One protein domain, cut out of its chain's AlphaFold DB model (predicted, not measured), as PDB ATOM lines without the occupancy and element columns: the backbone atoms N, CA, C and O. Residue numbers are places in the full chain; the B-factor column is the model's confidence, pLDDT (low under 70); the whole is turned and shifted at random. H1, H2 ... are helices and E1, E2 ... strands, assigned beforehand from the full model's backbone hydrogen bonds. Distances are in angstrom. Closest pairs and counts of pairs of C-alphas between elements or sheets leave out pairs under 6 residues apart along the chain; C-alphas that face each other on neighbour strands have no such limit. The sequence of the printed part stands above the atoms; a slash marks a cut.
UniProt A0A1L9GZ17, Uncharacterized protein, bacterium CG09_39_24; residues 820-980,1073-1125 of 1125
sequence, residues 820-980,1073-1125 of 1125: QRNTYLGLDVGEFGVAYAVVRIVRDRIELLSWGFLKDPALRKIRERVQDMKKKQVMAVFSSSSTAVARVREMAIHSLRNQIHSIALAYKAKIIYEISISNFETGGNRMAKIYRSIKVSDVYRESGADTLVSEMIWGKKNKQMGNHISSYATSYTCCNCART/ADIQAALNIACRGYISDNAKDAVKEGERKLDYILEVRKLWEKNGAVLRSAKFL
ATOM      1  N   GLN A 820     156.602 209.118 166.685       54.66
ATOM      2  CA  GLN A 820     157.004 207.893 166.012       54.66
ATOM      3  C   GLN A 820     155.825 207.381 165.190       54.66
ATOM      4  O   GLN A 820     154.952 206.673 165.678       54.66
ATOM      5  N   ARG A 821     155.801 207.735 163.905       62.53
ATOM      6  CA  ARG A 821     154.950 207.063 162.930       62.53
ATOM      7  C   ARG A 821     155.277 205.582 163.054       62.53
ATOM      8  O   ARG A 821     156.458 205.242 163.066       62.53
ATOM      9  N   ASN A 822     154.254 204.732 163.094       84.56
ATOM     10  CA  ASN A 822     154.344 203.268 163.120       84.56
ATOM     11  C   ASN A 822     154.992 202.701 161.838       84.56
ATOM     12  O   ASN A 822     154.428 201.842 161.172       84.56
ATOM     13  N   THR A 823     156.128 203.240 161.402       91.81
ATOM     14  CA  THR A 823     156.856 202.872 160.196       91.81
ATOM     15  C   THR A 823     158.191 202.267 160.605       91.81
ATOM     16  O   THR A 823     158.990 202.904 161.291       91.81
ATOM     17  N   TYR A 824     158.447 201.044 160.164       93.12
ATOM     18  CA  TYR A 824     159.573 200.222 160.582       93.12
ATOM     19  C   TYR A 824     160.372 199.784 159.361       93.12
ATOM     20  O   TYR A 824     159.800 199.348 158.365       93.12
ATOM     21  N   LEU A 825     161.693 199.914 159.438       95.44
ATOM     22  CA  LEU A 825     162.650 199.439 158.445       95.44
ATOM     23  C   LEU A 825     163.349 198.205 159.011       95.44
ATOM     24  O   LEU A 825     164.276 198.340 159.804       95.44
ATOM     25  N   GLY A 826     162.910 197.019 158.611       95.12
ATOM     26  CA  GLY A 826     163.597 195.777 158.949       95.12
ATOM     27  C   GLY A 826     164.760 195.521 158.001       95.12
ATOM     28  O   GLY A 826     164.677 195.829 156.807       95.12
ATOM     29  N   LEU A 827     165.854 194.992 158.547       94.75
ATOM     30  CA  LEU A 827     167.094 194.722 157.827       94.75
ATOM     31  C   LEU A 827     167.545 193.285 158.064       94.75
ATOM     32  O   LEU A 827     167.703 192.883 159.213       94.75
ATOM     33  N   ASP A 828     167.825 192.569 156.980       91.62
ATOM     34  CA  ASP A 828     168.439 191.242 157.013       91.62
ATOM     35  C   ASP A 828     169.756 191.240 156.224       91.62
ATOM     36  O   ASP A 828     169.883 191.907 155.192       91.62
ATOM     37  N   VAL A 829     170.770 190.534 156.724       85.94
ATOM     38  CA  VAL A 829     172.111 190.543 156.125       85.94
ATOM     39  C   VAL A 829     172.345 189.277 155.324       85.94
ATOM     40  O   VAL A 829     172.733 188.243 155.864       85.94
ATOM     41  N   GLY A 830     172.215 189.407 154.006       78.81
ATOM     42  CA  GLY A 830     172.616 188.376 153.059       78.81
ATOM     43  C   GLY A 830     174.136 188.312 152.851       78.81
ATOM     44  O   GLY A 830     174.914 189.134 153.341       78.81
ATOM     45  N   GLU A 831     174.584 187.340 152.055       74.00
ATOM     46  CA  GLU A 831     176.014 187.080 151.814       74.00
ATOM     47  C   GLU A 831     176.741 188.260 151.133       74.00
ATOM     48  O   GLU A 831     177.898 188.556 151.441       74.00
ATOM     49  N   PHE A 832     176.051 188.969 150.233       79.81
ATOM     50  CA  PHE A 832     176.626 190.036 149.397       79.81
ATOM     51  C   PHE A 832     175.944 191.403 149.550       79.81
ATOM     52  O   PHE A 832     176.185 192.315 148.752       79.81
ATOM     53  N   GLY A 833     175.084 191.569 150.552       86.62
ATOM     54  CA  GLY A 833     174.306 192.791 150.715       86.62
ATOM     55  C   GLY A 833     173.372 192.759 151.913       86.62
ATOM     56  O   GLY A 833     173.443 191.864 152.750       86.62
ATOM     57  N   VAL A 834     172.505 193.763 151.991       90.31
ATOM     58  CA  VAL A 834     171.500 193.889 153.054       90.31
ATOM     59  C   VAL A 834     170.121 193.959 152.410       90.31
ATOM     60  O   VAL A 834     169.845 194.883 151.641       90.31
ATOM     61  N   ALA A 835     169.267 192.984 152.699       92.88
ATOM     62  CA  ALA A 835     167.857 193.048 152.356       92.88
ATOM     63  C   ALA A 835     167.143 194.029 153.285       92.88
ATOM     64  O   ALA A 835     167.503 194.178 154.455       92.88
ATOM     65  N   TYR A 836     166.136 194.715 152.760       95.62
ATOM     66  CA  TYR A 836     165.353 195.655 153.541       95.62
ATOM     67  C   TYR A 836     163.869 195.586 153.201       95.62
ATOM     68  O   TYR A 836     163.490 195.346 152.053       95.62
ATOM     69  N   ALA A 837     163.042 195.884 154.199       95.44
ATOM     70  CA  ALA A 837     161.610 196.087 154.046       95.44
ATOM     71  C   ALA A 837     161.152 197.239 154.946       95.44
ATOM     72  O   ALA A 837     161.513 197.308 156.119       95.44
ATOM     73  N   VAL A 838     160.367 198.153 154.384       94.88
ATOM     74  CA  VAL A 838     159.738 199.277 155.073       94.88
ATOM     75  C   VAL A 838     158.251 198.987 155.175       94.88
ATOM     76  O   VAL A 838     157.562 198.963 154.155       94.88
ATOM     77  N   VAL A 839     157.753 198.830 156.393       92.94
ATOM     78  CA  VAL A 839     156.326 198.644 156.671       92.94
ATOM     79  C   VAL A 839     155.790 199.827 157.448       92.94
ATOM     80  O   VAL A 839     156.499 200.370 158.288       92.94
ATOM     81  N   ARG A 840     154.546 200.220 157.196       91.81
ATOM     82  CA  ARG A 840     153.776 201.116 158.059       91.81
ATOM     83  C   ARG A 840     152.603 200.347 158.645       91.81
ATOM     84  O   ARG A 840     151.938 199.625 157.917       91.81
ATOM     85  N   ILE A 841     152.357 200.502 159.940       87.94
ATOM     86  CA  ILE A 841     151.310 199.777 160.654       87.94
ATOM     87  C   ILE A 841     150.287 200.763 161.215       87.94
ATOM     88  O   ILE A 841     150.560 201.508 162.149       87.94
ATOM     89  N   VAL A 842     149.093 200.802 160.629       83.81
ATOM     90  CA  VAL A 842     148.011 201.702 161.063       83.81
ATOM     91  C   VAL A 842     146.839 200.853 161.527       83.81
ATOM     92  O   VAL A 842     146.269 200.130 160.718       83.81
ATOM     93  N   ARG A 843     146.473 200.939 162.816       79.56
ATOM     94  CA  ARG A 843     145.377 200.143 163.412       79.56
ATOM     95  C   ARG A 843     145.518 198.642 163.089       79.56
ATOM     96  O   ARG A 843     144.616 198.044 162.513       79.56
ATOM     97  N   ASP A 844     146.693 198.076 163.370       76.75
ATOM     98  CA  ASP A 844     147.090 196.695 163.039       76.75
ATOM     99  C   ASP A 844     147.121 196.326 161.543       76.75
ATOM    100  O   ASP A 844     147.349 195.163 161.208       76.75
ATOM    101  N   ARG A 845     146.935 197.274 160.613       82.25
ATOM    102  CA  ARG A 845     147.072 197.000 159.175       82.25
ATOM    103  C   ARG A 845     148.495 197.221 158.687       82.25
ATOM    104  O   ARG A 845     149.021 198.315 158.868       82.25
ATOM    105  N   ILE A 846     149.091 196.214 158.044       85.00
ATOM    106  CA  ILE A 846     150.444 196.285 157.476       85.00
ATOM    107  C   ILE A 846     150.377 196.862 156.056       85.00
ATOM    108  O   ILE A 846     149.845 196.243 155.139       85.00
ATOM    109  N   GLU A 847     151.000 198.019 155.855       88.94
ATOM    110  CA  GLU A 847     151.238 198.637 154.552       88.94
ATOM    111  C   GLU A 847     152.723 198.483 154.180       88.94
ATOM    112  O   GLU A 847     153.603 199.084 154.804       88.94
ATOM    113  N   LEU A 848     153.033 197.675 153.159       90.19
ATOM    114  CA  LEU A 848     154.401 197.516 152.656       90.19
ATOM    115  C   LEU A 848     154.771 198.697 151.744       90.19
ATOM    116  O   LEU A 848     154.376 198.751 150.583       90.19
ATOM    117  N   LEU A 849     155.563 199.638 152.260       91.25
ATOM    118  CA  LEU A 849     155.910 200.881 151.560       91.25
ATOM    119  C   LEU A 849     157.069 200.726 150.570       91.25
ATOM    120  O   LEU A 849     157.143 201.437 149.565       91.25
ATOM    121  N   SER A 850     158.042 199.876 150.897       92.81
ATOM    122  CA  SER A 850     159.215 199.620 150.061       92.81
ATOM    123  C   SER A 850     159.918 198.356 150.509       92.81
ATOM    124  O   SER A 850     159.963 198.057 151.693       92.81
ATOM    125  N   TRP A 851     160.575 197.678 149.582       93.81
ATOM    126  CA  TRP A 851     161.469 196.570 149.886       93.81
ATOM    127  C   TRP A 851     162.562 196.484 148.822       93.81
ATOM    128  O   TRP A 851     162.457 197.122 147.770       93.81
ATOM    129  N   GLY A 852     163.633 195.750 149.101       92.69
ATOM    130  CA  GLY A 852     164.697 195.529 148.129       92.69
ATOM    131  C   GLY A 852     165.961 194.942 148.739       92.69
ATOM    132  O   GLY A 852     165.991 194.542 149.899       92.69
ATOM    133  N   PHE A 853     167.029 194.915 147.941       90.75
ATOM    134  CA  PHE A 853     168.330 194.389 148.347       90.75
ATOM    135  C   PHE A 853     169.458 195.365 148.005       90.75
ATOM    136  O   PHE A 853     169.676 195.717 146.841       90.75
ATOM    137  N   LEU A 854     170.183 195.803 149.031       90.06
ATOM    138  CA  LEU A 854     171.297 196.740 148.944       90.06
ATOM    139  C   LEU A 854     172.584 195.980 148.635       90.06
ATOM    140  O   LEU A 854     173.231 195.432 149.528       90.06
ATOM    141  N   LYS A 855     172.958 195.950 147.355       86.50
ATOM    142  CA  LYS A 855     174.224 195.358 146.903       86.50
ATOM    143  C   LYS A 855     175.374 196.316 147.182       86.50
ATOM    144  O   LYS A 855     175.309 197.488 146.807       86.50
ATOM    145  N   ASP A 856     176.456 195.800 147.758       83.06
ATOM    146  CA  ASP A 856     177.678 196.575 147.958       83.06
ATOM    147  C   ASP A 856     178.912 195.819 147.427       83.06
ATOM    148  O   ASP A 856     179.343 194.826 148.023       83.06
ATOM    149  N   PRO A 857     179.523 196.286 146.319       81.06
ATOM    150  CA  PRO A 857     180.719 195.668 145.749       81.06
ATOM    151  C   PRO A 857     181.904 195.583 146.723       81.06
ATOM    152  O   PRO A 857     182.783 194.736 146.547       81.06
ATOM    153  N   ALA A 858     181.963 196.440 147.749       81.19
ATOM    154  CA  ALA A 858     183.015 196.399 148.755       81.19
ATOM    155  C   ALA A 858     182.936 195.126 149.612       81.19
ATOM    156  O   ALA A 858     183.983 194.606 149.992       81.19
ATOM    157  N   LEU A 859     181.745 194.564 149.853       79.62
ATOM    158  CA  LEU A 859     181.598 193.299 150.590       79.62
ATOM    159  C   LEU A 859     182.252 192.136 149.838       79.62
ATOM    160  O   LEU A 859     183.009 191.360 150.423       79.62
ATOM    161  N   ARG A 860     182.059 192.078 148.516       77.19
ATOM    162  CA  ARG A 860     182.734 191.103 147.651       77.19
ATOM    163  C   ARG A 860     184.253 191.282 147.681       77.19
ATOM    164  O   ARG A 860     184.973 190.316 147.919       77.19
ATOM    165  N   LYS A 861     184.739 192.520 147.536       80.06
ATOM    166  CA  LYS A 861     186.178 192.827 147.614       80.06
ATOM    167  C   LYS A 861     186.786 192.439 148.964       80.06
ATOM    168  O   LYS A 861     187.940 192.027 149.007       80.06
ATOM    169  N   ILE A 862     186.043 192.554 150.069       77.06
ATOM    170  CA  ILE A 862     186.511 192.087 151.386       77.06
ATOM    171  C   ILE A 862     186.692 190.578 151.370       77.06
ATOM    172  O   ILE A 862     187.711 190.111 151.864       77.06
ATOM    173  N   ARG A 863     185.752 189.817 150.800       71.69
ATOM    174  CA  ARG A 863     185.879 188.358 150.700       71.69
ATOM    175  C   ARG A 863     187.097 187.959 149.873       71.69
ATOM    176  O   ARG A 863     187.902 187.175 150.366       71.69
ATOM    177  N   GLU A 864     187.258 188.546 148.690       73.62
ATOM    178  CA  GLU A 864     188.409 188.315 147.804       73.62
ATOM    179  C   GLU A 864     189.725 188.643 148.532       73.62
ATOM    180  O   GLU A 864     190.600 187.794 148.664       73.62
ATOM    181  N   ARG A 865     189.825 189.822 149.162       74.69
ATOM    182  CA  ARG A 865     191.024 190.213 149.923       74.69
ATOM    183  C   ARG A 865     191.255 189.376 151.177       74.69
ATOM    184  O   ARG A 865     192.399 189.202 151.581       74.69
ATOM    185  N   VAL A 866     190.206 188.875 151.828       67.81
ATOM    186  CA  VAL A 866     190.328 187.953 152.968       67.81
ATOM    187  C   VAL A 866     190.817 186.592 152.495       67.81
ATOM    188  O   VAL A 866     191.616 185.983 153.197       67.81
ATOM    189  N   GLN A 867     190.383 186.118 151.328       66.31
ATOM    190  CA  GLN A 867     190.937 184.915 150.713       66.31
ATOM    191  C   GLN A 867     192.417 185.121 150.374       66.31
ATOM    192  O   GLN A 867     193.226 184.278 150.747       66.31
ATOM    193  N   ASP A 868     192.789 186.266 149.801       67.38
ATOM    194  CA  ASP A 868     194.194 186.613 149.549       67.38
ATOM    195  C   ASP A 868     195.008 186.692 150.846       67.38
ATOM    196  O   ASP A 868     196.118 186.174 150.918       67.38
ATOM    197  N   MET A 869     194.461 187.303 151.902       64.81
ATOM    198  CA  MET A 869     195.107 187.348 153.216       64.81
ATOM    199  C   MET A 869     195.243 185.961 153.831       64.81
ATOM    200  O   MET A 869     196.289 185.676 154.392       64.81
ATOM    201  N   LYS A 870     194.222 185.102 153.737       64.19
ATOM    202  CA  LYS A 870     194.297 183.716 154.213       64.19
ATOM    203  C   LYS A 870     195.373 182.949 153.450       64.19
ATOM    204  O   LYS A 870     196.154 182.259 154.087       64.19
ATOM    205  N   LYS A 871     195.466 183.127 152.126       63.94
ATOM    206  CA  LYS A 871     196.553 182.569 151.306       63.94
ATOM    207  C   LYS A 871     197.919 183.068 151.795       63.94
ATOM    208  O   LYS A 871     198.777 182.258 152.106       63.94
ATOM    209  N   LYS A 872     198.092 184.380 151.987       62.09
ATOM    210  CA  LYS A 872     199.336 184.966 152.524       62.09
ATOM    211  C   LYS A 872     199.668 184.526 153.957       62.09
ATOM    212  O   LYS A 872     200.831 184.331 154.271       62.09
ATOM    213  N   GLN A 873     198.663 184.357 154.820       58.91
ATOM    214  CA  GLN A 873     198.820 183.847 156.188       58.91
ATOM    215  C   GLN A 873     199.242 182.382 156.201       58.91
ATOM    216  O   GLN A 873     200.096 182.012 156.996       58.91
ATOM    217  N   VAL A 874     198.660 181.566 155.319       58.25
ATOM    218  CA  VAL A 874     199.078 180.177 155.099       58.25
ATOM    219  C   VAL A 874     200.537 180.118 154.644       58.25
ATOM    220  O   VAL A 874     201.267 179.245 155.092       58.25
ATOM    221  N   MET A 875     200.962 181.084 153.831       52.31
ATOM    222  CA  MET A 875     202.354 181.270 153.420       52.31
ATOM    223  C   MET A 875     203.230 181.933 154.496       52.31
ATOM    224  O   MET A 875     204.428 182.059 154.309       52.31
ATOM    225  N   ALA A 876     202.665 182.427 155.603       51.62
ATOM    226  CA  ALA A 876     203.366 183.262 156.589       51.62
ATOM    227  C   ALA A 876     204.164 184.449 155.979       51.62
ATOM    228  O   ALA A 876     205.079 184.988 156.600       51.62
ATOM    229  N   VAL A 877     203.756 184.922 154.791       52.22
ATOM    230  CA  VAL A 877     204.267 186.146 154.157       52.22
ATOM    231  C   VAL A 877     203.385 187.295 154.582       52.22
ATOM    232  O   VAL A 877     202.308 187.554 154.031       52.22
ATOM    233  N   PHE A 878     203.855 188.016 155.583       49.81
ATOM    234  CA  PHE A 878     203.194 189.214 156.047       49.81
ATOM    235  C   PHE A 878     203.789 190.406 155.302       49.81
ATOM    236  O   PHE A 878     204.835 190.926 155.660       49.81
ATOM    237  N   SER A 879     203.099 190.881 154.264       44.88
ATOM    238  CA  SER A 879     203.326 192.261 153.825       44.88
ATOM    239  C   SER A 879     202.997 193.209 154.987       44.88
ATOM    240  O   SER A 879     202.209 192.834 155.867       44.88
ATOM    241  N   SER A 880     203.523 194.440 154.965       44.34
ATOM    242  CA  SER A 880     203.111 195.522 155.874       44.34
ATOM    243  C   SER A 880     201.598 195.492 156.123       44.34
ATOM    244  O   SER A 880     200.831 195.080 155.245       44.34
ATOM    245  N   SER A 881     201.159 195.870 157.332       45.12
ATOM    246  CA  SER A 881     199.750 195.826 157.735       45.12
ATOM    247  C   SER A 881     198.894 196.553 156.701       45.12
ATOM    248  O   SER A 881     198.741 197.774 156.708       45.12
ATOM    249  N   SER A 882     198.355 195.786 155.750       49.31
ATOM    250  CA  SER A 882     197.691 196.381 154.613       49.31
ATOM    251  C   SER A 882     196.392 196.947 155.136       49.31
ATOM    252  O   SER A 882     195.433 196.229 155.434       49.31
ATOM    253  N   THR A 883     196.349 198.271 155.233       55.91
ATOM    254  CA  THR A 883     195.108 198.971 155.535       55.91
ATOM    255  C   THR A 883     194.073 198.739 154.439       55.91
ATOM    256  O   THR A 883     192.941 199.138 154.632       55.91
ATOM    257  N   ALA A 884     194.385 198.051 153.328       61.97
ATOM    258  CA  ALA A 884     193.433 197.741 152.268       61.97
ATOM    259  C   ALA A 884     192.172 197.044 152.795       61.97
ATOM    260  O   ALA A 884     191.079 197.529 152.531       61.97
ATOM    261  N   VAL A 885     192.274 195.974 153.595       66.06
ATOM    262  CA  VAL A 885     191.064 195.307 154.125       66.06
ATOM    263  C   VAL A 885     190.322 196.197 155.115       66.06
ATOM    264  O   VAL A 885     189.094 196.245 155.085       66.06
ATOM    265  N   ALA A 886     191.040 196.947 155.954       66.81
ATOM    266  CA  ALA A 886     190.422 197.919 156.853       66.81
ATOM    267  C   ALA A 886     189.695 199.035 156.078       66.81
ATOM    268  O   ALA A 886     188.554 199.333 156.407       66.81
ATOM    269  N   ARG A 887     190.300 199.560 155.006       68.00
ATOM    270  CA  ARG A 887     189.756 200.581 154.103       68.00
ATOM    271  C   ARG A 887     188.538 200.063 153.354       68.00
ATOM    272  O   ARG A 887     187.511 200.720 153.369       68.00
ATOM    273  N   VAL A 888     188.609 198.877 152.742       75.38
ATOM    274  CA  VAL A 888     187.454 198.291 152.039       75.38
ATOM    275  C   VAL A 888     186.326 197.996 153.037       75.38
ATOM    276  O   VAL A 888     185.165 198.262 152.740       75.38
ATOM    277  N   ARG A 889     186.649 197.542 154.256       80.44
ATOM    278  CA  ARG A 889     185.675 197.384 155.347       80.44
ATOM    279  C   ARG A 889     185.035 198.710 155.753       80.44
ATOM    280  O   ARG A 889     183.820 198.764 155.880       80.44
ATOM    281  N   GLU A 890     185.815 199.767 155.941       78.25
ATOM    282  CA  GLU A 890     185.300 201.110 156.239       78.25
ATOM    283  C   GLU A 890     184.435 201.652 155.099       78.25
ATOM    284  O   GLU A 890     183.372 202.213 155.353       78.25
ATOM    285  N   MET A 891     184.836 201.428 153.844       79.25
ATOM    286  CA  MET A 891     184.038 201.769 152.666       79.25
ATOM    287  C   MET A 891     182.694 201.036 152.670       79.25
ATOM    288  O   MET A 891     181.670 201.685 152.472       79.25
ATOM    289  N   ALA A 892     182.683 199.728 152.950       83.56
ATOM    290  CA  ALA A 892     181.460 198.931 153.036       83.56
ATOM    291  C   ALA A 892     180.546 199.407 154.175       83.56
ATOM    292  O   ALA A 892     179.357 199.628 153.961       83.56
ATOM    293  N   ILE A 893     181.105 199.637 155.373       86.25
ATOM    294  CA  ILE A 893     180.366 200.185 156.521       86.25
ATOM    295  C   ILE A 893     179.729 201.523 156.140       86.25
ATOM    296  O   ILE A 893     178.535 201.719 156.352       86.25
ATOM    297  N   HIS A 894     180.501 202.448 155.563       82.75
ATOM    298  CA  HIS A 894     179.996 203.765 155.182       82.75
ATOM    299  C   HIS A 894     178.936 203.695 154.084       82.75
ATOM    300  O   HIS A 894     177.919 204.383 154.180       82.75
ATOM    301  N   SER A 895     179.162 202.889 153.051       85.19
ATOM    302  CA  SER A 895     178.250 202.760 151.921       85.19
ATOM    303  C   SER A 895     176.915 202.146 152.350       85.19
ATOM    304  O   SER A 895     175.882 202.795 152.169       85.19
ATOM    305  N   LEU A 896     176.921 200.986 153.017       88.69
ATOM    306  CA  LEU A 896     175.701 200.339 153.510       88.69
ATOM    307  C   LEU A 896     174.940 201.222 154.500       88.69
ATOM    308  O   LEU A 896     173.747 201.454 154.319       88.69
ATOM    309  N   ARG A 897     175.630 201.791 155.500       90.81
ATOM    310  CA  ARG A 897     175.016 202.707 156.477       90.81
ATOM    311  C   ARG A 897     174.339 203.889 155.784       90.81
ATOM    312  O   ARG A 897     173.251 204.313 156.164       90.81
ATOM    313  N   ASN A 898     174.971 204.455 154.758       88.75
ATOM    314  CA  ASN A 898     174.386 205.568 154.020       88.75
ATOM    315  C   ASN A 898     173.140 205.154 153.230       88.75
ATOM    316  O   ASN A 898     172.148 205.879 153.250       88.75
ATOM    317  N   GLN A 899     173.152 203.983 152.599       90.25
ATOM    318  CA  GLN A 899     171.979 203.462 151.898       90.25
ATOM    319  C   GLN A 899     170.818 203.187 152.871       90.25
ATOM    320  O   GLN A 899     169.716 203.690 152.653       90.25
ATOM    321  N   ILE A 900     171.087 202.503 153.990       92.75
ATOM    322  CA  ILE A 900     170.099 202.204 155.039       92.75
ATOM    323  C   ILE A 900     169.489 203.493 155.594       92.75
ATOM    324  O   ILE A 900     168.271 203.656 155.602       92.75
ATOM    325  N   HIS A 901     170.316 204.455 156.014       92.56
ATOM    326  CA  HIS A 901     169.794 205.671 156.645       92.56
ATOM    327  C   HIS A 901     169.070 206.556 155.629       92.56
ATOM    328  O   HIS A 901     168.162 207.288 156.004       92.56
ATOM    329  N   SER A 902     169.449 206.502 154.347       90.69
ATOM    330  CA  SER A 902     168.688 207.182 153.301       90.69
ATOM    331  C   SER A 902     167.274 206.621 153.185       90.69
ATOM    332  O   SER A 902     166.349 207.403 152.983       90.69
ATOM    333  N   ILE A 903     167.099 205.302 153.299       92.00
ATOM    334  CA  ILE A 903     165.776 204.666 153.293       92.00
ATOM    335  C   ILE A 903     165.024 205.051 154.566       92.00
ATOM    336  O   ILE A 903     163.914 205.571 154.475       92.00
ATOM    337  N   ALA A 904     165.656 204.904 155.734       91.00
ATOM    338  CA  ALA A 904     165.056 205.263 157.018       91.00
ATOM    339  C   ALA A 904     164.524 206.705 157.014       91.00
ATOM    340  O   ALA A 904     163.363 206.940 157.333       91.00
ATOM    341  N   LEU A 905     165.323 207.670 156.549       88.44
ATOM    342  CA  LEU A 905     164.916 209.075 156.470       88.44
ATOM    343  C   LEU A 905     163.846 209.339 155.404       88.44
ATOM    344  O   LEU A 905     162.943 210.139 155.637       88.44
ATOM    345  N   ALA A 906     163.912 208.676 154.244       88.50
ATOM    346  CA  ALA A 906     162.937 208.861 153.165       88.50
ATOM    347  C   ALA A 906     161.516 208.406 153.540       88.50
ATOM    348  O   ALA A 906     160.542 208.899 152.954       88.50
ATOM    349  N   TYR A 907     161.413 207.475 154.492       89.00
ATOM    350  CA  TYR A 907     160.158 206.928 155.005       89.00
ATOM    351  C   TYR A 907     159.856 207.330 156.457       89.00
ATOM    352  O   TYR A 907     158.778 207.003 156.944       89.00
ATOM    353  N   LYS A 908     160.761 208.065 157.126       87.69
ATOM    354  CA  LYS A 908     160.717 208.351 158.573       87.69
ATOM    355  C   LYS A 908     160.521 207.069 159.404       87.69
ATOM    356  O   LYS A 908     159.665 207.018 160.279       87.69
ATOM    357  N   ALA A 909     161.268 206.020 159.062       89.69
ATOM    358  CA  ALA A 909     161.121 204.686 159.633       89.69
ATOM    359  C   ALA A 909     162.128 204.425 160.766       89.69
ATOM    360  O   ALA A 909     163.305 204.780 160.638       89.69
ATOM    361  N   LYS A 910     161.692 203.743 161.833       90.56
ATOM    362  CA  LYS A 910     162.571 203.212 162.889       90.56
ATOM    363  C   LYS A 910     163.331 201.997 162.359       90.56
ATOM    364  O   LYS A 910     162.728 201.105 161.766       90.56
ATOM    365  N   ILE A 911     164.650 201.962 162.544       93.62
ATOM    366  CA  ILE A 911     165.494 200.887 162.001       93.62
ATOM    367  C   ILE A 911     165.454 199.682 162.943       93.62
ATOM    368  O   ILE A 911     165.690 199.837 164.136       93.62
ATOM    369  N   ILE A 912     165.192 198.486 162.423       93.62
ATOM    370  CA  ILE A 912     165.132 197.247 163.198       93.62
ATOM    371  C   ILE A 912     166.172 196.267 162.659       93.62
ATOM    372  O   ILE A 912     166.125 195.846 161.503       93.62
ATOM    373  N   TYR A 913     167.121 195.930 163.526       92.56
ATOM    374  CA  TYR A 913     168.228 195.024 163.253       92.56
ATOM    375  C   TYR A 913     167.978 193.626 163.837       92.56
ATOM    376  O   TYR A 913     167.266 193.448 164.818       92.56
ATOM    377  N   GLU A 914     168.664 192.621 163.320       86.38
ATOM    378  CA  GLU A 914     168.872 191.359 164.029       86.38
ATOM    379  C   GLU A 914     169.865 191.498 165.204       86.38
ATOM    380  O   GLU A 914     170.902 192.170 165.096       86.38
ATOM    381  N   ILE A 915     169.581 190.820 166.324       81.56
ATOM    382  CA  ILE A 915     170.451 190.723 167.513       81.56
ATOM    383  C   ILE A 915     171.812 190.156 167.131       81.56
ATOM    384  O   ILE A 915     172.849 190.774 167.388       81.56
ATOM    385  N   SER A 916     171.810 188.993 166.496       74.00
ATOM    386  CA  SER A 916     173.009 188.285 166.089       74.00
ATOM    387  C   SER A 916     172.787 187.676 164.716       74.00
ATOM    388  O   SER A 916     171.724 187.129 164.422       74.00
ATOM    389  N   ILE A 917     173.827 187.764 163.890       68.38
ATOM    390  CA  ILE A 917     173.872 187.019 162.642       68.38
ATOM    391  C   ILE A 917     174.555 185.695 162.953       68.38
ATOM    392  O   ILE A 917     175.714 185.680 163.382       68.38
ATOM    393  N   SER A 918     173.836 184.591 162.779       50.34
ATOM    394  CA  SER A 918     174.377 183.246 162.956       50.34
ATOM    395  C   SER A 918     174.524 182.574 161.590       50.34
ATOM    396  O   SER A 918     173.630 182.661 160.761       50.34
ATOM    397  N   ASN A 919     175.657 181.896 161.369       51.25
ATOM    398  CA  ASN A 919     175.904 180.992 160.233       51.25
ATOM    399  C   ASN A 919     176.110 181.628 158.837       51.25
ATOM    400  O   ASN A 919     175.408 181.295 157.890       51.25
ATOM    401  N   PHE A 920     177.148 182.450 158.655       53.72
ATOM    402  CA  PHE A 920     177.698 182.673 157.305       53.72
ATOM    403  C   PHE A 920     178.691 181.561 156.932       53.72
ATOM    404  O   PHE A 920     179.602 181.275 157.710       53.72
ATOM    405  N   GLU A 921     178.580 181.014 155.719       50.09
ATOM    406  CA  GLU A 921     179.401 179.897 155.218       50.09
ATOM    407  C   GLU A 921     180.896 180.247 155.057       50.09
ATOM    408  O   GLU A 921     181.769 179.438 155.361       50.09
ATOM    409  N   THR A 922     181.244 181.464 154.609       46.44
ATOM    410  CA  THR A 922     182.652 181.903 154.476       46.44
ATOM    411  C   THR A 922     182.840 183.395 154.764       46.44
ATOM    412  O   THR A 922     182.124 184.240 154.246       46.44
ATOM    413  N   GLY A 923     183.846 183.757 155.573       52.44
ATOM    414  CA  GLY A 923     184.134 185.167 155.911       52.44
ATOM    415  C   GLY A 923     183.187 185.787 156.953       52.44
ATOM    416  O   GLY A 923     183.311 186.976 157.267       52.44
ATOM    417  N   GLY A 924     182.307 184.971 157.543       63.59
ATOM    418  CA  GLY A 924     181.236 185.375 158.455       63.59
ATOM    419  C   GLY A 924     181.637 186.321 159.572       63.59
ATOM    420  O   GLY A 924     181.015 187.360 159.750       63.59
ATOM    421  N   ASN A 925     182.745 186.043 160.262       66.62
ATOM    422  CA  ASN A 925     183.212 186.890 161.365       66.62
ATOM    423  C   ASN A 925     183.590 188.316 160.927       66.62
ATOM    424  O   ASN A 925     183.565 189.240 161.738       66.62
ATOM    425  N   ARG A 926     183.976 188.529 159.661       71.56
ATOM    426  CA  ARG A 926     184.315 189.864 159.135       71.56
ATOM    427  C   ARG A 926     183.068 190.600 158.640       71.56
ATOM    428  O   ARG A 926     182.965 191.797 158.896       71.56
ATOM    429  N   MET A 927     182.114 189.892 158.036       72.00
ATOM    430  CA  MET A 927     180.799 190.438 157.664       72.00
ATOM    431  C   MET A 927     179.970 190.805 158.899       72.00
ATOM    432  O   MET A 927     179.483 191.928 159.005       72.00
ATOM    433  N   ALA A 928     179.941 189.930 159.906       77.50
ATOM    434  CA  ALA A 928     179.335 190.203 161.204       77.50
ATOM    435  C   ALA A 928     179.955 191.435 161.884       77.50
ATOM    436  O   ALA A 928     179.245 192.197 162.530       77.50
ATOM    437  N   LYS A 929     181.261 191.691 161.696       81.50
ATOM    438  CA  LYS A 929     181.906 192.930 162.170       81.50
ATOM    439  C   LYS A 929     181.410 194.173 161.426       81.50
ATOM    440  O   LYS A 929     181.177 195.177 162.084       81.50
ATOM    441  N   ILE A 930     181.240 194.120 160.100       83.62
ATOM    442  CA  ILE A 930     180.668 195.234 159.314       83.62
ATOM    443  C   ILE A 930     179.266 195.547 159.820       83.62
ATOM    444  O   ILE A 930     178.983 196.688 160.174       83.62
ATOM    445  N   TYR A 931     178.425 194.522 159.922       84.38
ATOM    446  CA  TYR A 931     177.065 194.677 160.408       84.38
ATOM    447  C   TYR A 931     177.016 195.179 161.849       84.38
ATOM    448  O   TYR A 931     176.312 196.145 162.122       84.38
ATOM    449  N   ARG A 932     177.821 194.610 162.758       84.62
ATOM    450  CA  ARG A 932     177.933 195.106 164.137       84.62
ATOM    451  C   ARG A 932     178.328 196.580 164.148       84.62
ATOM    452  O   ARG A 932     177.708 197.343 164.872       84.62
ATOM    453  N   SER A 933     179.287 197.009 163.327       85.62
ATOM    454  CA  SER A 933     179.677 198.423 163.232       85.62
ATOM    455  C   SER A 933     178.573 199.336 162.683       85.62
ATOM    456  O   SER A 933     178.548 200.518 163.023       85.62
ATOM    457  N   ILE A 934     177.676 198.832 161.833       88.38
ATOM    458  CA  ILE A 934     176.494 199.574 161.374       88.38
ATOM    459  C   ILE A 934     175.441 199.608 162.494       88.38
ATOM    460  O   ILE A 934     175.029 200.685 162.898       88.38
ATOM    461  N   LYS A 935     175.097 198.462 163.087       89.25
ATOM    462  CA  LYS A 935     174.122 198.349 164.184       89.25
ATOM    463  C   LYS A 935     174.497 199.198 165.403       89.25
ATOM    464  O   LYS A 935     173.655 199.896 165.960       89.25
ATOM    465  N   VAL A 936     175.765 199.165 165.817       84.38
ATOM    466  CA  VAL A 936     176.271 199.920 166.979       84.38
ATOM    467  C   VAL A 936     176.093 201.428 166.797       84.38
ATOM    468  O   VAL A 936     175.867 202.120 167.780       84.38
ATOM    469  N   SER A 937     176.110 201.961 165.567       82.81
ATOM    470  CA  SER A 937     175.856 203.396 165.391       82.81
ATOM    471  C   SER A 937     174.415 203.820 165.672       82.81
ATOM    472  O   SER A 937     174.176 205.018 165.839       82.81
ATOM    473  N   ASP A 938     173.480 202.869 165.711       88.00
ATOM    474  CA  ASP A 938     172.044 203.147 165.712       88.00
ATOM    475  C   ASP A 938     171.325 202.625 166.968       88.00
ATOM    476  O   ASP A 938     170.325 203.223 167.371       88.00
ATOM    477  N   VAL A 939     171.829 201.538 167.578       84.62
ATOM    478  CA  VAL A 939     171.116 200.762 168.610       84.62
ATOM    479  C   VAL A 939     171.726 200.872 170.017       84.62
ATOM    480  O   VAL A 939     171.023 201.273 170.936       84.62
ATOM    481  N   TYR A 940     173.009 200.551 170.233       73.12
ATOM    482  CA  TYR A 940     173.591 200.464 171.592       73.12
ATOM    483  C   TYR A 940     174.820 201.352 171.785       73.12
ATOM    484  O   TYR A 940     175.526 201.669 170.832       73.12
ATOM    485  N   ARG A 941     175.108 201.688 173.048       69.06
ATOM    486  CA  ARG A 941     176.269 202.479 173.481       69.06
ATOM    487  C   ARG A 941     177.006 201.740 174.600       69.06
ATOM    488  O   ARG A 941     176.892 202.107 175.760       69.06
ATOM    489  N   GLU A 942     177.709 200.663 174.251       62.03
ATOM    490  CA  GLU A 942     178.456 199.847 175.229       62.03
ATOM    491  C   GLU A 942     179.728 200.556 175.722       62.03
ATOM    492  O   GLU A 942     180.203 200.286 176.821       62.03
ATOM    493  N   SER A 943     180.287 201.459 174.910       68.31
ATOM    494  CA  SER A 943     181.508 202.201 175.222       68.31
ATOM    495  C   SER A 943     181.392 203.698 174.911       68.31
ATOM    496  O   SER A 943     180.543 204.147 174.130       68.31
ATOM    497  N   GLY A 944     182.308 204.496 175.472       64.94
ATOM    498  CA  GLY A 944     182.447 205.911 175.110       64.94
ATOM    499  C   GLY A 944     182.740 206.115 173.616       64.94
ATOM    500  O   GLY A 944     182.237 207.060 173.010       64.94
ATOM    501  N   ALA A 945     183.474 205.194 172.982       68.44
ATOM    502  CA  ALA A 945     183.743 205.237 171.544       68.44
ATOM    503  C   ALA A 945     182.473 205.012 170.706       68.44
ATOM    504  O   ALA A 945     182.250 205.729 169.730       68.44
ATOM    505  N   ASP A 946     181.614 204.071 171.106       73.69
ATOM    506  CA  ASP A 946     180.338 203.811 170.424       73.69
ATOM    507  C   ASP A 946     179.391 205.005 170.547       73.69
ATOM    508  O   ASP A 946     178.743 205.401 169.575       73.69
ATOM    509  N   THR A 947     179.388 205.642 171.723       77.00
ATOM    510  CA  THR A 947     178.669 206.899 171.951       77.00
ATOM    511  C   THR A 947     179.154 207.971 170.981       77.00
ATOM    512  O   THR A 947     178.341 208.529 170.250       77.00
ATOM    513  N   LEU A 948     180.468 208.191 170.870       75.50
ATOM    514  CA  LEU A 948     181.028 209.161 169.923       75.50
ATOM    515  C   LEU A 948     180.653 208.842 168.470       75.50
ATOM    516  O   LEU A 948     180.296 209.750 167.721       75.50
ATOM    517  N   VAL A 949     180.681 207.572 168.054       79.69
ATOM    518  CA  VAL A 949     180.269 207.168 166.698       79.69
ATOM    519  C   VAL A 949     178.793 207.497 166.454       79.69
ATOM    520  O   VAL A 949     178.470 208.113 165.433       79.69
ATOM    521  N   SER A 950     177.909 207.141 167.392       82.69
ATOM    522  CA  SER A 950     176.483 207.491 167.346       82.69
ATOM    523  C   SER A 950     176.288 209.007 167.267       82.69
ATOM    524  O   SER A 950     175.531 209.477 166.416       82.69
ATOM    525  N   GLU A 951     176.989 209.785 168.093       83.06
ATOM    526  CA  GLU A 951     176.887 211.247 168.120       83.06
ATOM    527  C   GLU A 951     177.427 211.899 166.843       83.06
ATOM    528  O   GLU A 951     176.880 212.886 166.356       83.06
ATOM    529  N   MET A 952     178.467 211.331 166.235       81.75
ATOM    530  CA  MET A 952     178.981 211.800 164.951       81.75
ATOM    531  C   MET A 952     177.983 211.567 163.806       81.75
ATOM    532  O   MET A 952     178.005 212.296 162.811       81.75
ATOM    533  N   ILE A 953     177.139 210.537 163.885       85.12
ATOM    534  CA  ILE A 953     176.211 210.148 162.810       85.12
ATOM    535  C   ILE A 953     174.844 210.808 162.977       85.12
ATOM    536  O   ILE A 953     174.331 211.362 162.004       85.12
ATOM    537  N   TRP A 954     174.297 210.757 164.190       84.69
ATOM    538  CA  TRP A 954     172.940 211.184 164.529       84.69
ATOM    539  C   TRP A 954     172.889 212.415 165.448       84.69
ATOM    540  O   TRP A 954     171.811 212.950 165.682       84.69
ATOM    541  N   GLY A 955     174.032 212.896 165.938       83.06
ATOM    542  CA  GLY A 955     174.138 214.066 166.811       83.06
ATOM    543  C   GLY A 955     174.133 213.747 168.314       83.06
ATOM    544  O   GLY A 955     173.736 212.663 168.746       83.06
ATOM    545  N   LYS A 956     174.618 214.705 169.115       78.38
ATOM    546  CA  LYS A 956     174.806 214.602 170.574       78.38
ATOM    547  C   LYS A 956     173.507 214.293 171.318       78.38
ATOM    548  O   LYS A 956     172.483 214.920 171.050       78.38
ATOM    549  N   LYS A 957     173.576 213.392 172.308       68.06
ATOM    550  CA  LYS A 957     172.443 213.018 173.184       68.06
ATOM    551  C   LYS A 957     171.158 212.604 172.435       68.06
ATOM    552  O   LYS A 957     170.055 212.878 172.904       68.06
ATOM    553  N   ASN A 958     171.265 211.984 171.258       66.94
ATOM    554  CA  ASN A 958     170.077 211.489 170.557       66.94
ATOM    555  C   ASN A 958     169.473 210.256 171.267       66.94
ATOM    556  O   ASN A 958     170.219 209.487 171.885       66.94
ATOM    557  N   LYS A 959     168.155 210.040 171.153       66.88
ATOM    558  CA  LYS A 959     167.514 208.758 171.508       66.88
ATOM    559  C   LYS A 959     168.003 207.657 170.549       66.88
ATOM    560  O   LYS A 959     168.562 207.959 169.491       66.88
ATOM    561  N   GLN A 960     167.855 206.389 170.933       72.69
ATOM    562  CA  GLN A 960     168.197 205.259 170.060       72.69
ATOM    563  C   GLN A 960     167.396 205.361 168.751       72.69
ATOM    564  O   GLN A 960     166.175 205.510 168.773       72.69
ATOM    565  N   MET A 961     168.100 205.340 167.616       82.56
ATOM    566  CA  MET A 961     167.507 205.506 166.279       82.56
ATOM    567  C   MET A 961     166.983 204.192 165.709       82.56
ATOM    568  O   MET A 961     166.154 204.186 164.797       82.56
ATOM    569  N   GLY A 962     167.488 203.083 166.237       88.00
ATOM    570  CA  GLY A 962     167.019 201.760 165.908       88.00
ATOM    571  C   GLY A 962     166.876 200.884 167.138       88.00
ATOM    572  O   GLY A 962     167.370 201.200 168.219       88.00
ATOM    573  N   ASN A 963     166.202 199.764 166.931       88.25
ATOM    574  CA  ASN A 963     166.118 198.667 167.875       88.25
ATOM    575  C   ASN A 963     166.672 197.395 167.216       88.25
ATOM    576  O   ASN A 963     167.109 197.398 166.060       88.25
ATOM    577  N   HIS A 964     166.674 196.299 167.953       89.00
ATOM    578  CA  HIS A 964     167.049 194.992 167.465       89.00
ATOM    579  C   HIS A 964     166.082 193.932 167.978       89.00
ATOM    580  O   HIS A 964     165.459 194.098 169.020       89.00
ATOM    581  N   ILE A 965     165.993 192.819 167.262       87.00
ATOM    582  CA  ILE A 965     165.148 191.682 167.621       87.00
ATOM    583  C   ILE A 965     165.870 190.360 167.345       87.00
ATOM    584  O   ILE A 965     166.874 190.310 166.632       87.00
ATOM    585  N   SER A 966     165.341 189.257 167.867       80.94
ATOM    586  CA  SER A 966     165.851 187.923 167.547       80.94
ATOM    587  C   SER A 966     165.687 187.589 166.056       80.94
ATOM    588  O   SER A 966     164.586 187.694 165.510       80.94
ATOM    589  N   SER A 967     166.767 187.103 165.432       78.12
ATOM    590  CA  SER A 967     166.789 186.541 164.068       78.12
ATOM    591  C   SER A 967     166.131 185.160 163.974       78.12
ATOM    592  O   SER A 967     166.035 184.564 162.904       78.12
ATOM    593  N   TYR A 968     165.656 184.607 165.095       82.50
ATOM    594  CA  TYR A 968     165.082 183.268 165.120       82.50
ATOM    595  C   TYR A 968     163.910 183.128 164.139       82.50
ATOM    596  O   TYR A 968     162.899 183.826 164.253       82.50
ATOM    597  N   ALA A 969     164.051 182.200 163.193       84.81
ATOM    598  CA  ALA A 969     163.062 181.857 162.176       84.81
ATOM    599  C   ALA A 969     162.625 183.000 161.231       84.81
ATOM    600  O   ALA A 969     161.724 182.775 160.431       84.81
ATOM    601  N   THR A 970     163.244 184.189 161.255       86.56
ATOM    602  CA  THR A 970     162.833 185.346 160.424       86.56
ATOM    603  C   THR A 970     162.817 185.006 158.936       86.56
ATOM    604  O   THR A 970     161.843 185.292 158.247       86.56
ATOM    605  N   SER A 971     163.848 184.316 158.456       87.56
ATOM    606  CA  SER A 971     163.958 183.845 157.073       87.56
ATOM    607  C   SER A 971     163.145 182.586 156.757       87.56
ATOM    608  O   SER A 971     162.950 182.272 155.585       87.56
ATOM    609  N   TYR A 972     162.655 181.879 157.780       88.81
ATOM    610  CA  TYR A 972     161.906 180.626 157.648       88.81
ATOM    611  C   TYR A 972     160.387 180.791 157.819       88.81
ATOM    612  O   TYR A 972     159.632 179.878 157.476       88.81
ATOM    613  N   THR A 973     159.931 181.934 158.332       89.06
ATOM    614  CA  THR A 973     158.512 182.281 158.459       89.06
ATOM    615  C   THR A 973     157.984 182.831 157.137       89.06
ATOM    616  O   THR A 973     158.403 183.896 156.684       89.06
ATOM    617  N   CYS A 974     157.044 182.109 156.531       88.62
ATOM    618  CA  CYS A 974     156.468 182.452 155.238       88.62
ATOM    619  C   CYS A 974     155.674 183.762 155.301       88.62
ATOM    620  O   CYS A 974     154.727 183.862 156.073       88.62
ATOM    621  N   CYS A 975     155.964 184.724 154.429       86.00
ATOM    622  CA  CYS A 975     155.159 185.942 154.295       86.00
ATOM    623  C   CYS A 975     153.783 185.699 153.642       86.00
ATOM    624  O   CYS A 975     152.924 186.565 153.667       86.00
ATOM    625  N   ASN A 976     153.517 184.532 153.056       85.81
ATOM    626  CA  ASN A 976     152.195 184.251 152.491       85.81
ATOM    627  C   ASN A 976     151.224 183.672 153.530       85.81
ATOM    628  O   ASN A 976     150.092 184.127 153.650       85.81
ATOM    629  N   CYS A 977     151.661 182.661 154.286       85.50
ATOM    630  CA  CYS A 977     150.804 181.954 155.245       85.50
ATOM    631  C   CYS A 977     151.181 182.189 156.715       85.50
ATOM    632  O   CYS A 977     150.557 181.599 157.585       85.50
ATOM    633  N   ALA A 978     152.216 182.989 156.999       83.00
ATOM    634  CA  ALA A 978     152.762 183.255 158.338       83.00
ATOM    635  C   ALA A 978     153.244 182.017 159.123       83.00
ATOM    636  O   ALA A 978     153.567 182.117 160.304       83.00
ATOM    637  N   ARG A 979     153.343 180.864 158.453       86.00
ATOM    638  CA  ARG A 979     153.760 179.578 159.031       86.00
ATOM    639  C   ARG A 979     155.270 179.396 158.970       86.00
ATOM    640  O   ARG A 979     155.921 179.888 158.039       86.00
ATOM    641  N   THR A 980     155.835 178.667 159.927       86.88
ATOM    642  CA  THR A 980     157.277 178.391 160.001       86.88
ATOM    643  C   THR A 980     157.568 176.918 160.304       86.88
ATOM    644  O   THR A 980     156.880 176.328 161.125       86.88
ATOM    645  N   ALA A1073     164.269 185.029 150.299       89.69
ATOM    646  CA  ALA A1073     164.322 184.658 151.696       89.69
ATOM    647  C   ALA A1073     164.880 185.773 152.586       89.69
ATOM    648  O   ALA A1073     164.453 185.899 153.734       89.69
ATOM    649  N   ASP A1074     165.797 186.587 152.056       90.94
ATOM    650  CA  ASP A1074     166.400 187.693 152.801       90.94
ATOM    651  C   ASP A1074     165.408 188.868 152.892       90.94
ATOM    652  O   ASP A1074     165.245 189.508 153.930       90.94
ATOM    653  N   ILE A1075     164.667 189.137 151.810       91.12
ATOM    654  CA  ILE A1075     163.626 190.182 151.791       91.12
ATOM    655  C   ILE A1075     162.456 189.795 152.702       91.12
ATOM    656  O   ILE A1075     161.963 190.634 153.460       91.12
ATOM    657  N   GLN A1076     162.052 188.521 152.691       91.62
ATOM    658  CA  GLN A1076     161.069 187.991 153.639       91.62
ATOM    659  C   GLN A1076     161.552 188.133 155.088       91.62
ATOM    660  O   GLN A1076     160.780 188.556 155.951       91.62
ATOM    661  N   ALA A1077     162.822 187.821 155.363       91.38
ATOM    662  CA  ALA A1077     163.399 188.003 156.690       91.38
ATOM    663  C   ALA A1077     163.333 189.470 157.125       91.38
ATOM    664  O   ALA A1077     162.808 189.758 158.200       91.38
ATOM    665  N   ALA A1078     163.754 190.403 156.266       93.50
ATOM    666  CA  ALA A1078     163.675 191.838 156.526       93.50
ATOM    667  C   ALA A1078     162.236 192.304 156.822       93.50
ATOM    668  O   ALA A1078     162.016 193.104 157.733       93.50
ATOM    669  N   LEU A1079     161.242 191.771 156.109       93.00
ATOM    670  CA  LEU A1079     159.826 192.063 156.343       93.00
ATOM    671  C   LEU A1079     159.345 191.565 157.712       93.00
ATOM    672  O   LEU A1079     158.748 192.326 158.478       93.00
ATOM    673  N   ASN A1080     159.664 190.317 158.051       90.88
ATOM    674  CA  ASN A1080     159.347 189.742 159.357       90.88
ATOM    675  C   ASN A1080     160.035 190.508 160.493       90.88
ATOM    676  O   ASN A1080     159.437 190.715 161.550       90.88
ATOM    677  N   ILE A1081     161.262 190.982 160.267       92.19
ATOM    678  CA  ILE A1081     162.007 191.796 161.227       92.19
ATOM    679  C   ILE A1081     161.308 193.134 161.476       92.19
ATOM    680  O   ILE A1081     161.135 193.531 162.628       92.19
ATOM    681  N   ALA A1082     160.845 193.803 160.421       92.75
ATOM    682  CA  ALA A1082     160.128 195.068 160.550       92.75
ATOM    683  C   ALA A1082     158.832 194.908 161.371       92.75
ATOM    684  O   ALA A1082     158.578 195.691 162.286       92.75
ATOM    685  N   CYS A1083     158.054 193.852 161.100       90.00
ATOM    686  CA  CYS A1083     156.800 193.566 161.808       90.00
ATOM    687  C   CYS A1083     157.030 193.215 163.285       90.00
ATOM    688  O   CYS A1083     156.329 193.708 164.166       90.00
ATOM    689  N   ARG A1084     158.052 192.404 163.581       88.44
ATOM    690  CA  ARG A1084     158.436 192.080 164.965       88.44
ATOM    691  C   ARG A1084     158.927 193.303 165.737       88.44
ATOM    692  O   ARG A1084     158.689 193.381 166.935       88.44
ATOM    693  N   GLY A1085     159.572 194.259 165.065       88.88
ATOM    694  CA  GLY A1085     159.954 195.536 165.667       88.88
ATOM    695  C   GLY A1085     158.753 196.334 166.182       88.88
ATOM    696  O   GLY A1085     158.808 196.854 167.291       88.88
ATOM    697  N   TYR A1086     157.648 196.363 165.430       88.81
ATOM    698  CA  TYR A1086     156.391 196.970 165.885       88.81
ATOM    699  C   TYR A1086     155.806 196.265 167.105       88.81
ATOM    700  O   TYR A1086     155.430 196.928 168.068       88.81
ATOM    701  N   ILE A1087     155.766 194.932 167.088       86.31
ATOM    702  CA  ILE A1087     155.250 194.143 168.216       86.31
ATOM    703  C   ILE A1087     156.095 194.398 169.468       86.31
ATOM    704  O   ILE A1087     155.548 194.658 170.534       86.31
ATOM    705  N   SER A1088     157.423 194.392 169.328       84.06
ATOM    706  CA  SER A1088     158.348 194.651 170.434       84.06
ATOM    707  C   SER A1088     158.190 196.050 171.034       84.06
ATOM    708  O   SER A1088     158.362 196.192 172.238       84.06
ATOM    709  N   ASP A1089     157.899 197.070 170.223       83.00
ATOM    710  CA  ASP A1089     157.722 198.444 170.704       83.00
ATOM    711  C   ASP A1089     156.362 198.667 171.396       83.00
ATOM    712  O   ASP A1089     156.256 199.555 172.237       83.00
ATOM    713  N   ASN A1090     155.331 197.885 171.047       78.94
ATOM    714  CA  ASN A1090     153.964 198.038 171.569       78.94
ATOM    715  C   ASN A1090     153.592 197.020 172.660       78.94
ATOM    716  O   ASN A1090     152.511 197.105 173.245       78.94
ATOM    717  N   ALA A1091     154.459 196.051 172.952       73.69
ATOM    718  CA  ALA A1091     154.246 195.110 174.040       73.69
ATOM    719  C   ALA A1091     154.417 195.810 175.405       73.69
ATOM    720  O   ALA A1091     155.497 196.304 175.723       73.69
ATOM    721  N   LYS A1092     153.359 195.830 176.233       54.06
ATOM    722  CA  LYS A1092     153.410 196.308 177.629       54.06
ATOM    723  C   LYS A1092     154.256 195.347 178.472       54.06
ATOM    724  O   LYS A1092     153.747 194.289 178.816       54.06
ATOM    725  N   ASP A1093     155.518 195.695 178.741       48.62
ATOM    726  CA  ASP A1093     156.501 195.135 179.704       48.62
ATOM    727  C   ASP A1093     156.723 193.601 179.814       48.62
ATOM    728  O   ASP A1093     157.748 193.180 180.348       48.62
ATOM    729  N   ALA A1094     155.871 192.746 179.247       42.94
ATOM    730  CA  ALA A1094     155.872 191.294 179.425       42.94
ATOM    731  C   ALA A1094     156.705 190.523 178.385       42.94
ATOM    732  O   ALA A1094     156.746 189.296 178.414       42.94
ATOM    733  N   VAL A1095     157.368 191.211 177.447       46.66
ATOM    734  CA  VAL A1095     158.114 190.557 176.357       46.66
ATOM    735  C   VAL A1095     159.568 191.032 176.313       46.66
ATOM    736  O   VAL A1095     160.086 191.432 175.269       46.66
ATOM    737  N   LYS A1096     160.251 190.997 177.463       42.28
ATOM    738  CA  LYS A1096     161.711 191.155 177.523       42.28
ATOM    739  C   LYS A1096     162.416 189.799 177.421       42.28
ATOM    740  O   LYS A1096     162.035 188.826 178.053       42.28
ATOM    741  N   GLU A1097     163.404 189.797 176.530       47.31
ATOM    742  CA  GLU A1097     164.512 188.863 176.285       47.31
ATOM    743  C   GLU A1097     164.477 187.449 176.894       47.31
ATOM    744  O   GLU A1097     164.648 187.248 178.087       47.31
ATOM    745  N   GLY A1098     164.451 186.449 176.003       46.88
ATOM    746  CA  GLY A1098     164.996 185.111 176.266       46.88
ATOM    747  C   GLY A1098     164.022 183.964 176.027       46.88
ATOM    748  O   GLY A1098     164.384 183.006 175.342       46.88
ATOM    749  N   GLU A1099     162.783 184.080 176.512       43.47
ATOM    750  CA  GLU A1099     161.998 182.871 176.809       43.47
ATOM    751  C   GLU A1099     160.829 182.524 175.886       43.47
ATOM    752  O   GLU A1099     160.366 181.392 175.942       43.47
ATOM    753  N   ARG A1100     160.398 183.365 174.942       54.31
ATOM    754  CA  ARG A1100     159.294 182.984 174.032       54.31
ATOM    755  C   ARG A1100     159.603 183.262 172.562       54.31
ATOM    756  O   ARG A1100     159.090 184.183 171.933       54.31
ATOM    757  N   LYS A1101     160.471 182.419 171.985       64.38
ATOM    758  CA  LYS A1101     160.776 182.405 170.538       64.38
ATOM    759  C   LYS A1101     159.543 182.119 169.668       64.38
ATOM    760  O   LYS A1101     159.520 182.576 168.527       64.38
ATOM    761  N   LEU A1102     158.562 181.371 170.187       63.91
ATOM    762  CA  LEU A1102     157.327 181.022 169.478       63.91
ATOM    763  C   LEU A1102     156.256 182.121 169.573       63.91
ATOM    764  O   LEU A1102     155.624 182.416 168.566       63.91
ATOM    765  N   ASP A1103     156.097 182.785 170.721       68.00
ATOM    766  CA  ASP A1103     155.024 183.779 170.910       68.00
ATOM    767  C   ASP A1103     155.163 184.972 169.963       68.00
ATOM    768  O   ASP A1103     154.177 185.426 169.392       68.00
ATOM    769  N   TYR A1104     156.394 185.413 169.682       70.44
ATOM    770  CA  TYR A1104     156.640 186.421 168.645       70.44
ATOM    771  C   TYR A1104     156.157 185.974 167.262       70.44
ATOM    772  O   TYR A1104     155.727 186.800 166.464       70.44
ATOM    773  N   ILE A1105     156.252 184.683 166.946       70.25
ATOM    774  CA  ILE A1105     155.805 184.131 165.663       70.25
ATOM    775  C   ILE A1105     154.276 184.101 165.619       70.25
ATOM    776  O   ILE A1105     153.700 184.470 164.599       70.25
ATOM    777  N   LEU A1106     153.632 183.745 166.732       75.06
ATOM    778  CA  LEU A1106     152.175 183.741 166.862       75.06
ATOM    779  C   LEU A1106     151.581 185.155 166.797       75.06
ATOM    780  O   LEU A1106     150.602 185.367 166.090       75.06
ATOM    781  N   GLU A1107     152.191 186.143 167.454       77.31
ATOM    782  CA  GLU A1107     151.749 187.544 167.381       77.31
ATOM    783  C   GLU A1107     151.951 188.140 165.987       77.31
ATOM    784  O   GLU A1107     151.073 188.821 165.454       77.31
ATOM    785  N   VAL A1108     153.074 187.813 165.339       75.38
ATOM    786  CA  VAL A1108     153.277 188.129 163.924       75.38
ATOM    787  C   VAL A1108     152.152 187.495 163.107       75.38
ATOM    788  O   VAL A1108     151.490 188.204 162.358       75.38
ATOM    789  N   ARG A1109     151.862 186.202 163.282       78.56
ATOM    790  CA  ARG A1109     150.786 185.500 162.571       78.56
ATOM    791  C   ARG A1109     149.416 186.151 162.767       78.56
ATOM    792  O   ARG A1109     148.751 186.381 161.764       78.56
ATOM    793  N   LYS A1110     149.033 186.538 163.988       81.38
ATOM    794  CA  LYS A1110     147.792 187.299 164.243       81.38
ATOM    795  C   LYS A1110     147.754 188.599 163.436       81.38
ATOM    796  O   LYS A1110     146.722 188.951 162.865       81.38
ATOM    797  N   LEU A1111     148.888 189.300 163.352       80.06
ATOM    798  CA  LEU A1111     149.024 190.499 162.526       80.06
ATOM    799  C   LEU A1111     148.887 190.172 161.024       80.06
ATOM    800  O   LEU A1111     148.216 190.911 160.308       80.06
ATOM    801  N   TRP A1112     149.452 189.063 160.534       77.62
ATOM    802  CA  TRP A1112     149.317 188.630 159.131       77.62
ATOM    803  C   TRP A1112     147.904 188.156 158.774       77.62
ATOM    804  O   TRP A1112     147.411 188.498 157.702       77.62
ATOM    805  N   GLU A1113     147.234 187.409 159.653       78.38
ATOM    806  CA  GLU A1113     145.872 186.893 159.442       78.38
ATOM    807  C   GLU A1113     144.869 188.039 159.257       78.38
ATOM    808  O   GLU A1113     144.056 188.002 158.333       78.38
ATOM    809  N   LYS A1114     145.018 189.132 160.021       75.50
ATOM    810  CA  LYS A1114     144.246 190.375 159.843       75.50
ATOM    811  C   LYS A1114     144.491 191.081 158.494       75.50
ATOM    812  O   LYS A1114     143.700 191.935 158.105       75.50
ATOM    813  N   ASN A1115     145.576 190.755 157.784       70.81
ATOM    814  CA  ASN A1115     146.071 191.481 156.603       70.81
ATOM    815  C   ASN A1115     146.219 190.615 155.339       70.81
ATOM    816  O   ASN A1115     146.791 191.066 154.342       70.81
ATOM    817  N   GLY A1116     145.702 189.380 155.355       59.09
ATOM    818  CA  GLY A1116     146.049 188.318 154.405       59.09
ATOM    819  C   GLY A1116     145.855 188.611 152.909       59.09
ATOM    820  O   GLY A1116     146.374 187.850 152.101       59.09
ATOM    821  N   ALA A1117     145.151 189.676 152.508       52.84
ATOM    822  CA  ALA A1117     144.984 190.070 151.103       52.84
ATOM    823  C   ALA A1117     146.131 190.948 150.554       52.84
ATOM    824  O   ALA A1117     146.474 190.841 149.379       52.84
ATOM    825  N   VAL A1118     146.764 191.784 151.386       53.97
ATOM    826  CA  VAL A1118     147.741 192.798 150.931       53.97
ATOM    827  C   VAL A1118     149.051 192.153 150.464       53.97
ATOM    828  O   VAL A1118     149.656 192.589 149.487       53.97
ATOM    829  N   LEU A1119     149.467 191.064 151.111       55.66
ATOM    830  CA  LEU A1119     150.795 190.469 150.915       55.66
ATOM    831  C   LEU A1119     150.838 189.389 149.825       55.66
ATOM    832  O   LEU A1119     151.891 189.183 149.230       55.66
ATOM    833  N   ARG A1120     149.690 188.792 149.465       58.25
ATOM    834  CA  ARG A1120     149.576 187.839 148.339       58.25
ATOM    835  C   ARG A1120     149.891 188.470 146.977       58.25
ATOM    836  O   ARG A1120     150.225 187.758 146.038       58.25
ATOM    837  N   SER A1121     149.779 189.797 146.871       49.97
ATOM    838  CA  SER A1121     150.035 190.553 145.639       49.97
ATOM    839  C   SER A1121     151.516 190.908 145.419       49.97
ATOM    840  O   SER A1121     151.917 191.227 144.299       49.97
ATOM    841  N   ALA A1122     152.353 190.824 146.460       55.31
ATOM    842  CA  ALA A1122     153.766 191.182 146.391       55.31
ATOM    843  C   ALA A1122     154.612 189.982 145.932       55.31
ATOM    844  O   ALA A1122     155.144 189.231 146.747       55.31
ATOM    845  N   LYS A1123     154.763 189.798 144.613       59.19
ATOM    846  CA  LYS A1123     155.760 188.865 144.060       59.19
ATOM    847  C   LYS A1123     157.166 189.419 144.326       59.19
ATOM    848  O   LYS A1123     157.554 190.428 143.746       59.19
ATOM    849  N   PHE A1124     157.895 188.791 145.247       56.53
ATOM    850  CA  PHE A1124     159.258 189.187 145.637       56.53
ATOM    851  C   PHE A1124     160.369 188.504 144.819       56.53
ATOM    852  O   PHE A1124     161.523 188.917 144.934       56.53
ATOM    853  N   LEU A1125     160.027 187.454 144.059       55.94
ATOM    854  CA  LEU A1125     160.919 186.749 143.131       55.94
ATOM    855  C   LEU A1125     160.947 187.426 141.765       55.94
ATOM    856  O   LEU A1125     159.843 187.740 141.260       55.94
TER     857      LEU A1125
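What this domain is: This is residues 820 to 980 and 1073 to 1125 of the 1125 residues of an uncharacterized protein of bacterium CG09_39_24 (UniProt A0A1L9GZ17). A strongly twisted sheet of five strands curls round the helix H5 on one face, with H2 and H3 on the other, in three layers. H1 and H2 form a long helical hairpin reaching past the sheet, with residues 870 to 876 sticking out; H4 is near H3, and H6 packs crosswise on H5. The printed part has 214 residues, with named elements in the order E1 E2 E3 H1 H2 E4 H3 H4 E5 H5 H6, six helices and five strands. The mixed sheet runs E3 E2 E1 E4 E5, and the class is mixed, helices and strands. The whole is compact, with a radius of gyration of the C-alphas of 18.4 A and spans of 60 by 40 by 34 A.

How they stand to each other: E1, residues 823 to 830, E2, 833 to 842, and E3, 845 to 855, form a meander, each strand the antiparallel neighbour of the one before; N 826 and O 837 are 2.9 A apart, N 838 and O 850 2.7 A, within hydrogen-bond range. H1, residues 857 to 874, and H2, 883 to 907, are a helical hairpin at a shallow tilt of 25 degrees, touching through residues 858 to 866 and 885 to 892 alone, closest at the C-alphas of Ala 858 and Ala 892, 5.2 A. H2 is on the sheet at a height of 8.1 A, over E2 and E1. E4, residues 910 to 914, is parallel to E1, with N 825 and O 910 2.8 A apart; E3, H1 H2, E4 is a split strand-helix-strand unit, E2 and E1 lying between its strands, with a right-handed crossover. H3, residues 924 to 936, touches H2 with residues 930 to 934 alone, closest at C-alphas 930 and 893, 5.7 A. H4, residues 944 to 954, is close to H3 but not clearly touching, with C-alphas 936 and 946 closest at 6.6 A. E5, residues 962 to 965, is parallel to E4, with N 963 and O 911 2.8 A apart; E4, H3 H4, E5 is a strand-helix-strand unit, two parallel neighbour strands with helices between, its crossover right-handed. H5, residues 1073 to 1090, is on the opposite face from H2; C-alphas 826 and 1082, the closest of E1 and H5, are 3.9 A apart. H6, residues 1103 to 1113, touches H5 about perpendicular, at 77 degrees, closest at C-alphas 1108 and 1084, 6.6 A. In H1 to H6 every O i to N i+4 pair is within hydrogen-bond range.

Where its parts are: E1 begins at C-alpha 823 (156.856, 202.872, 160.196), and H6 ends at C-alpha 1113 (145.872, 186.893, 159.442). H2 is 35.8 A long, E3 29.8 A.

The domain as a whole: Residues 981 to 1072 are not printed; C-alphas 980 and 1073 are 12.6 A apart across the cut. The link H5 to H6 is long. Mean pLDDT of the printed part is 76.8, with 63 residues under 70, among them 866 to 887.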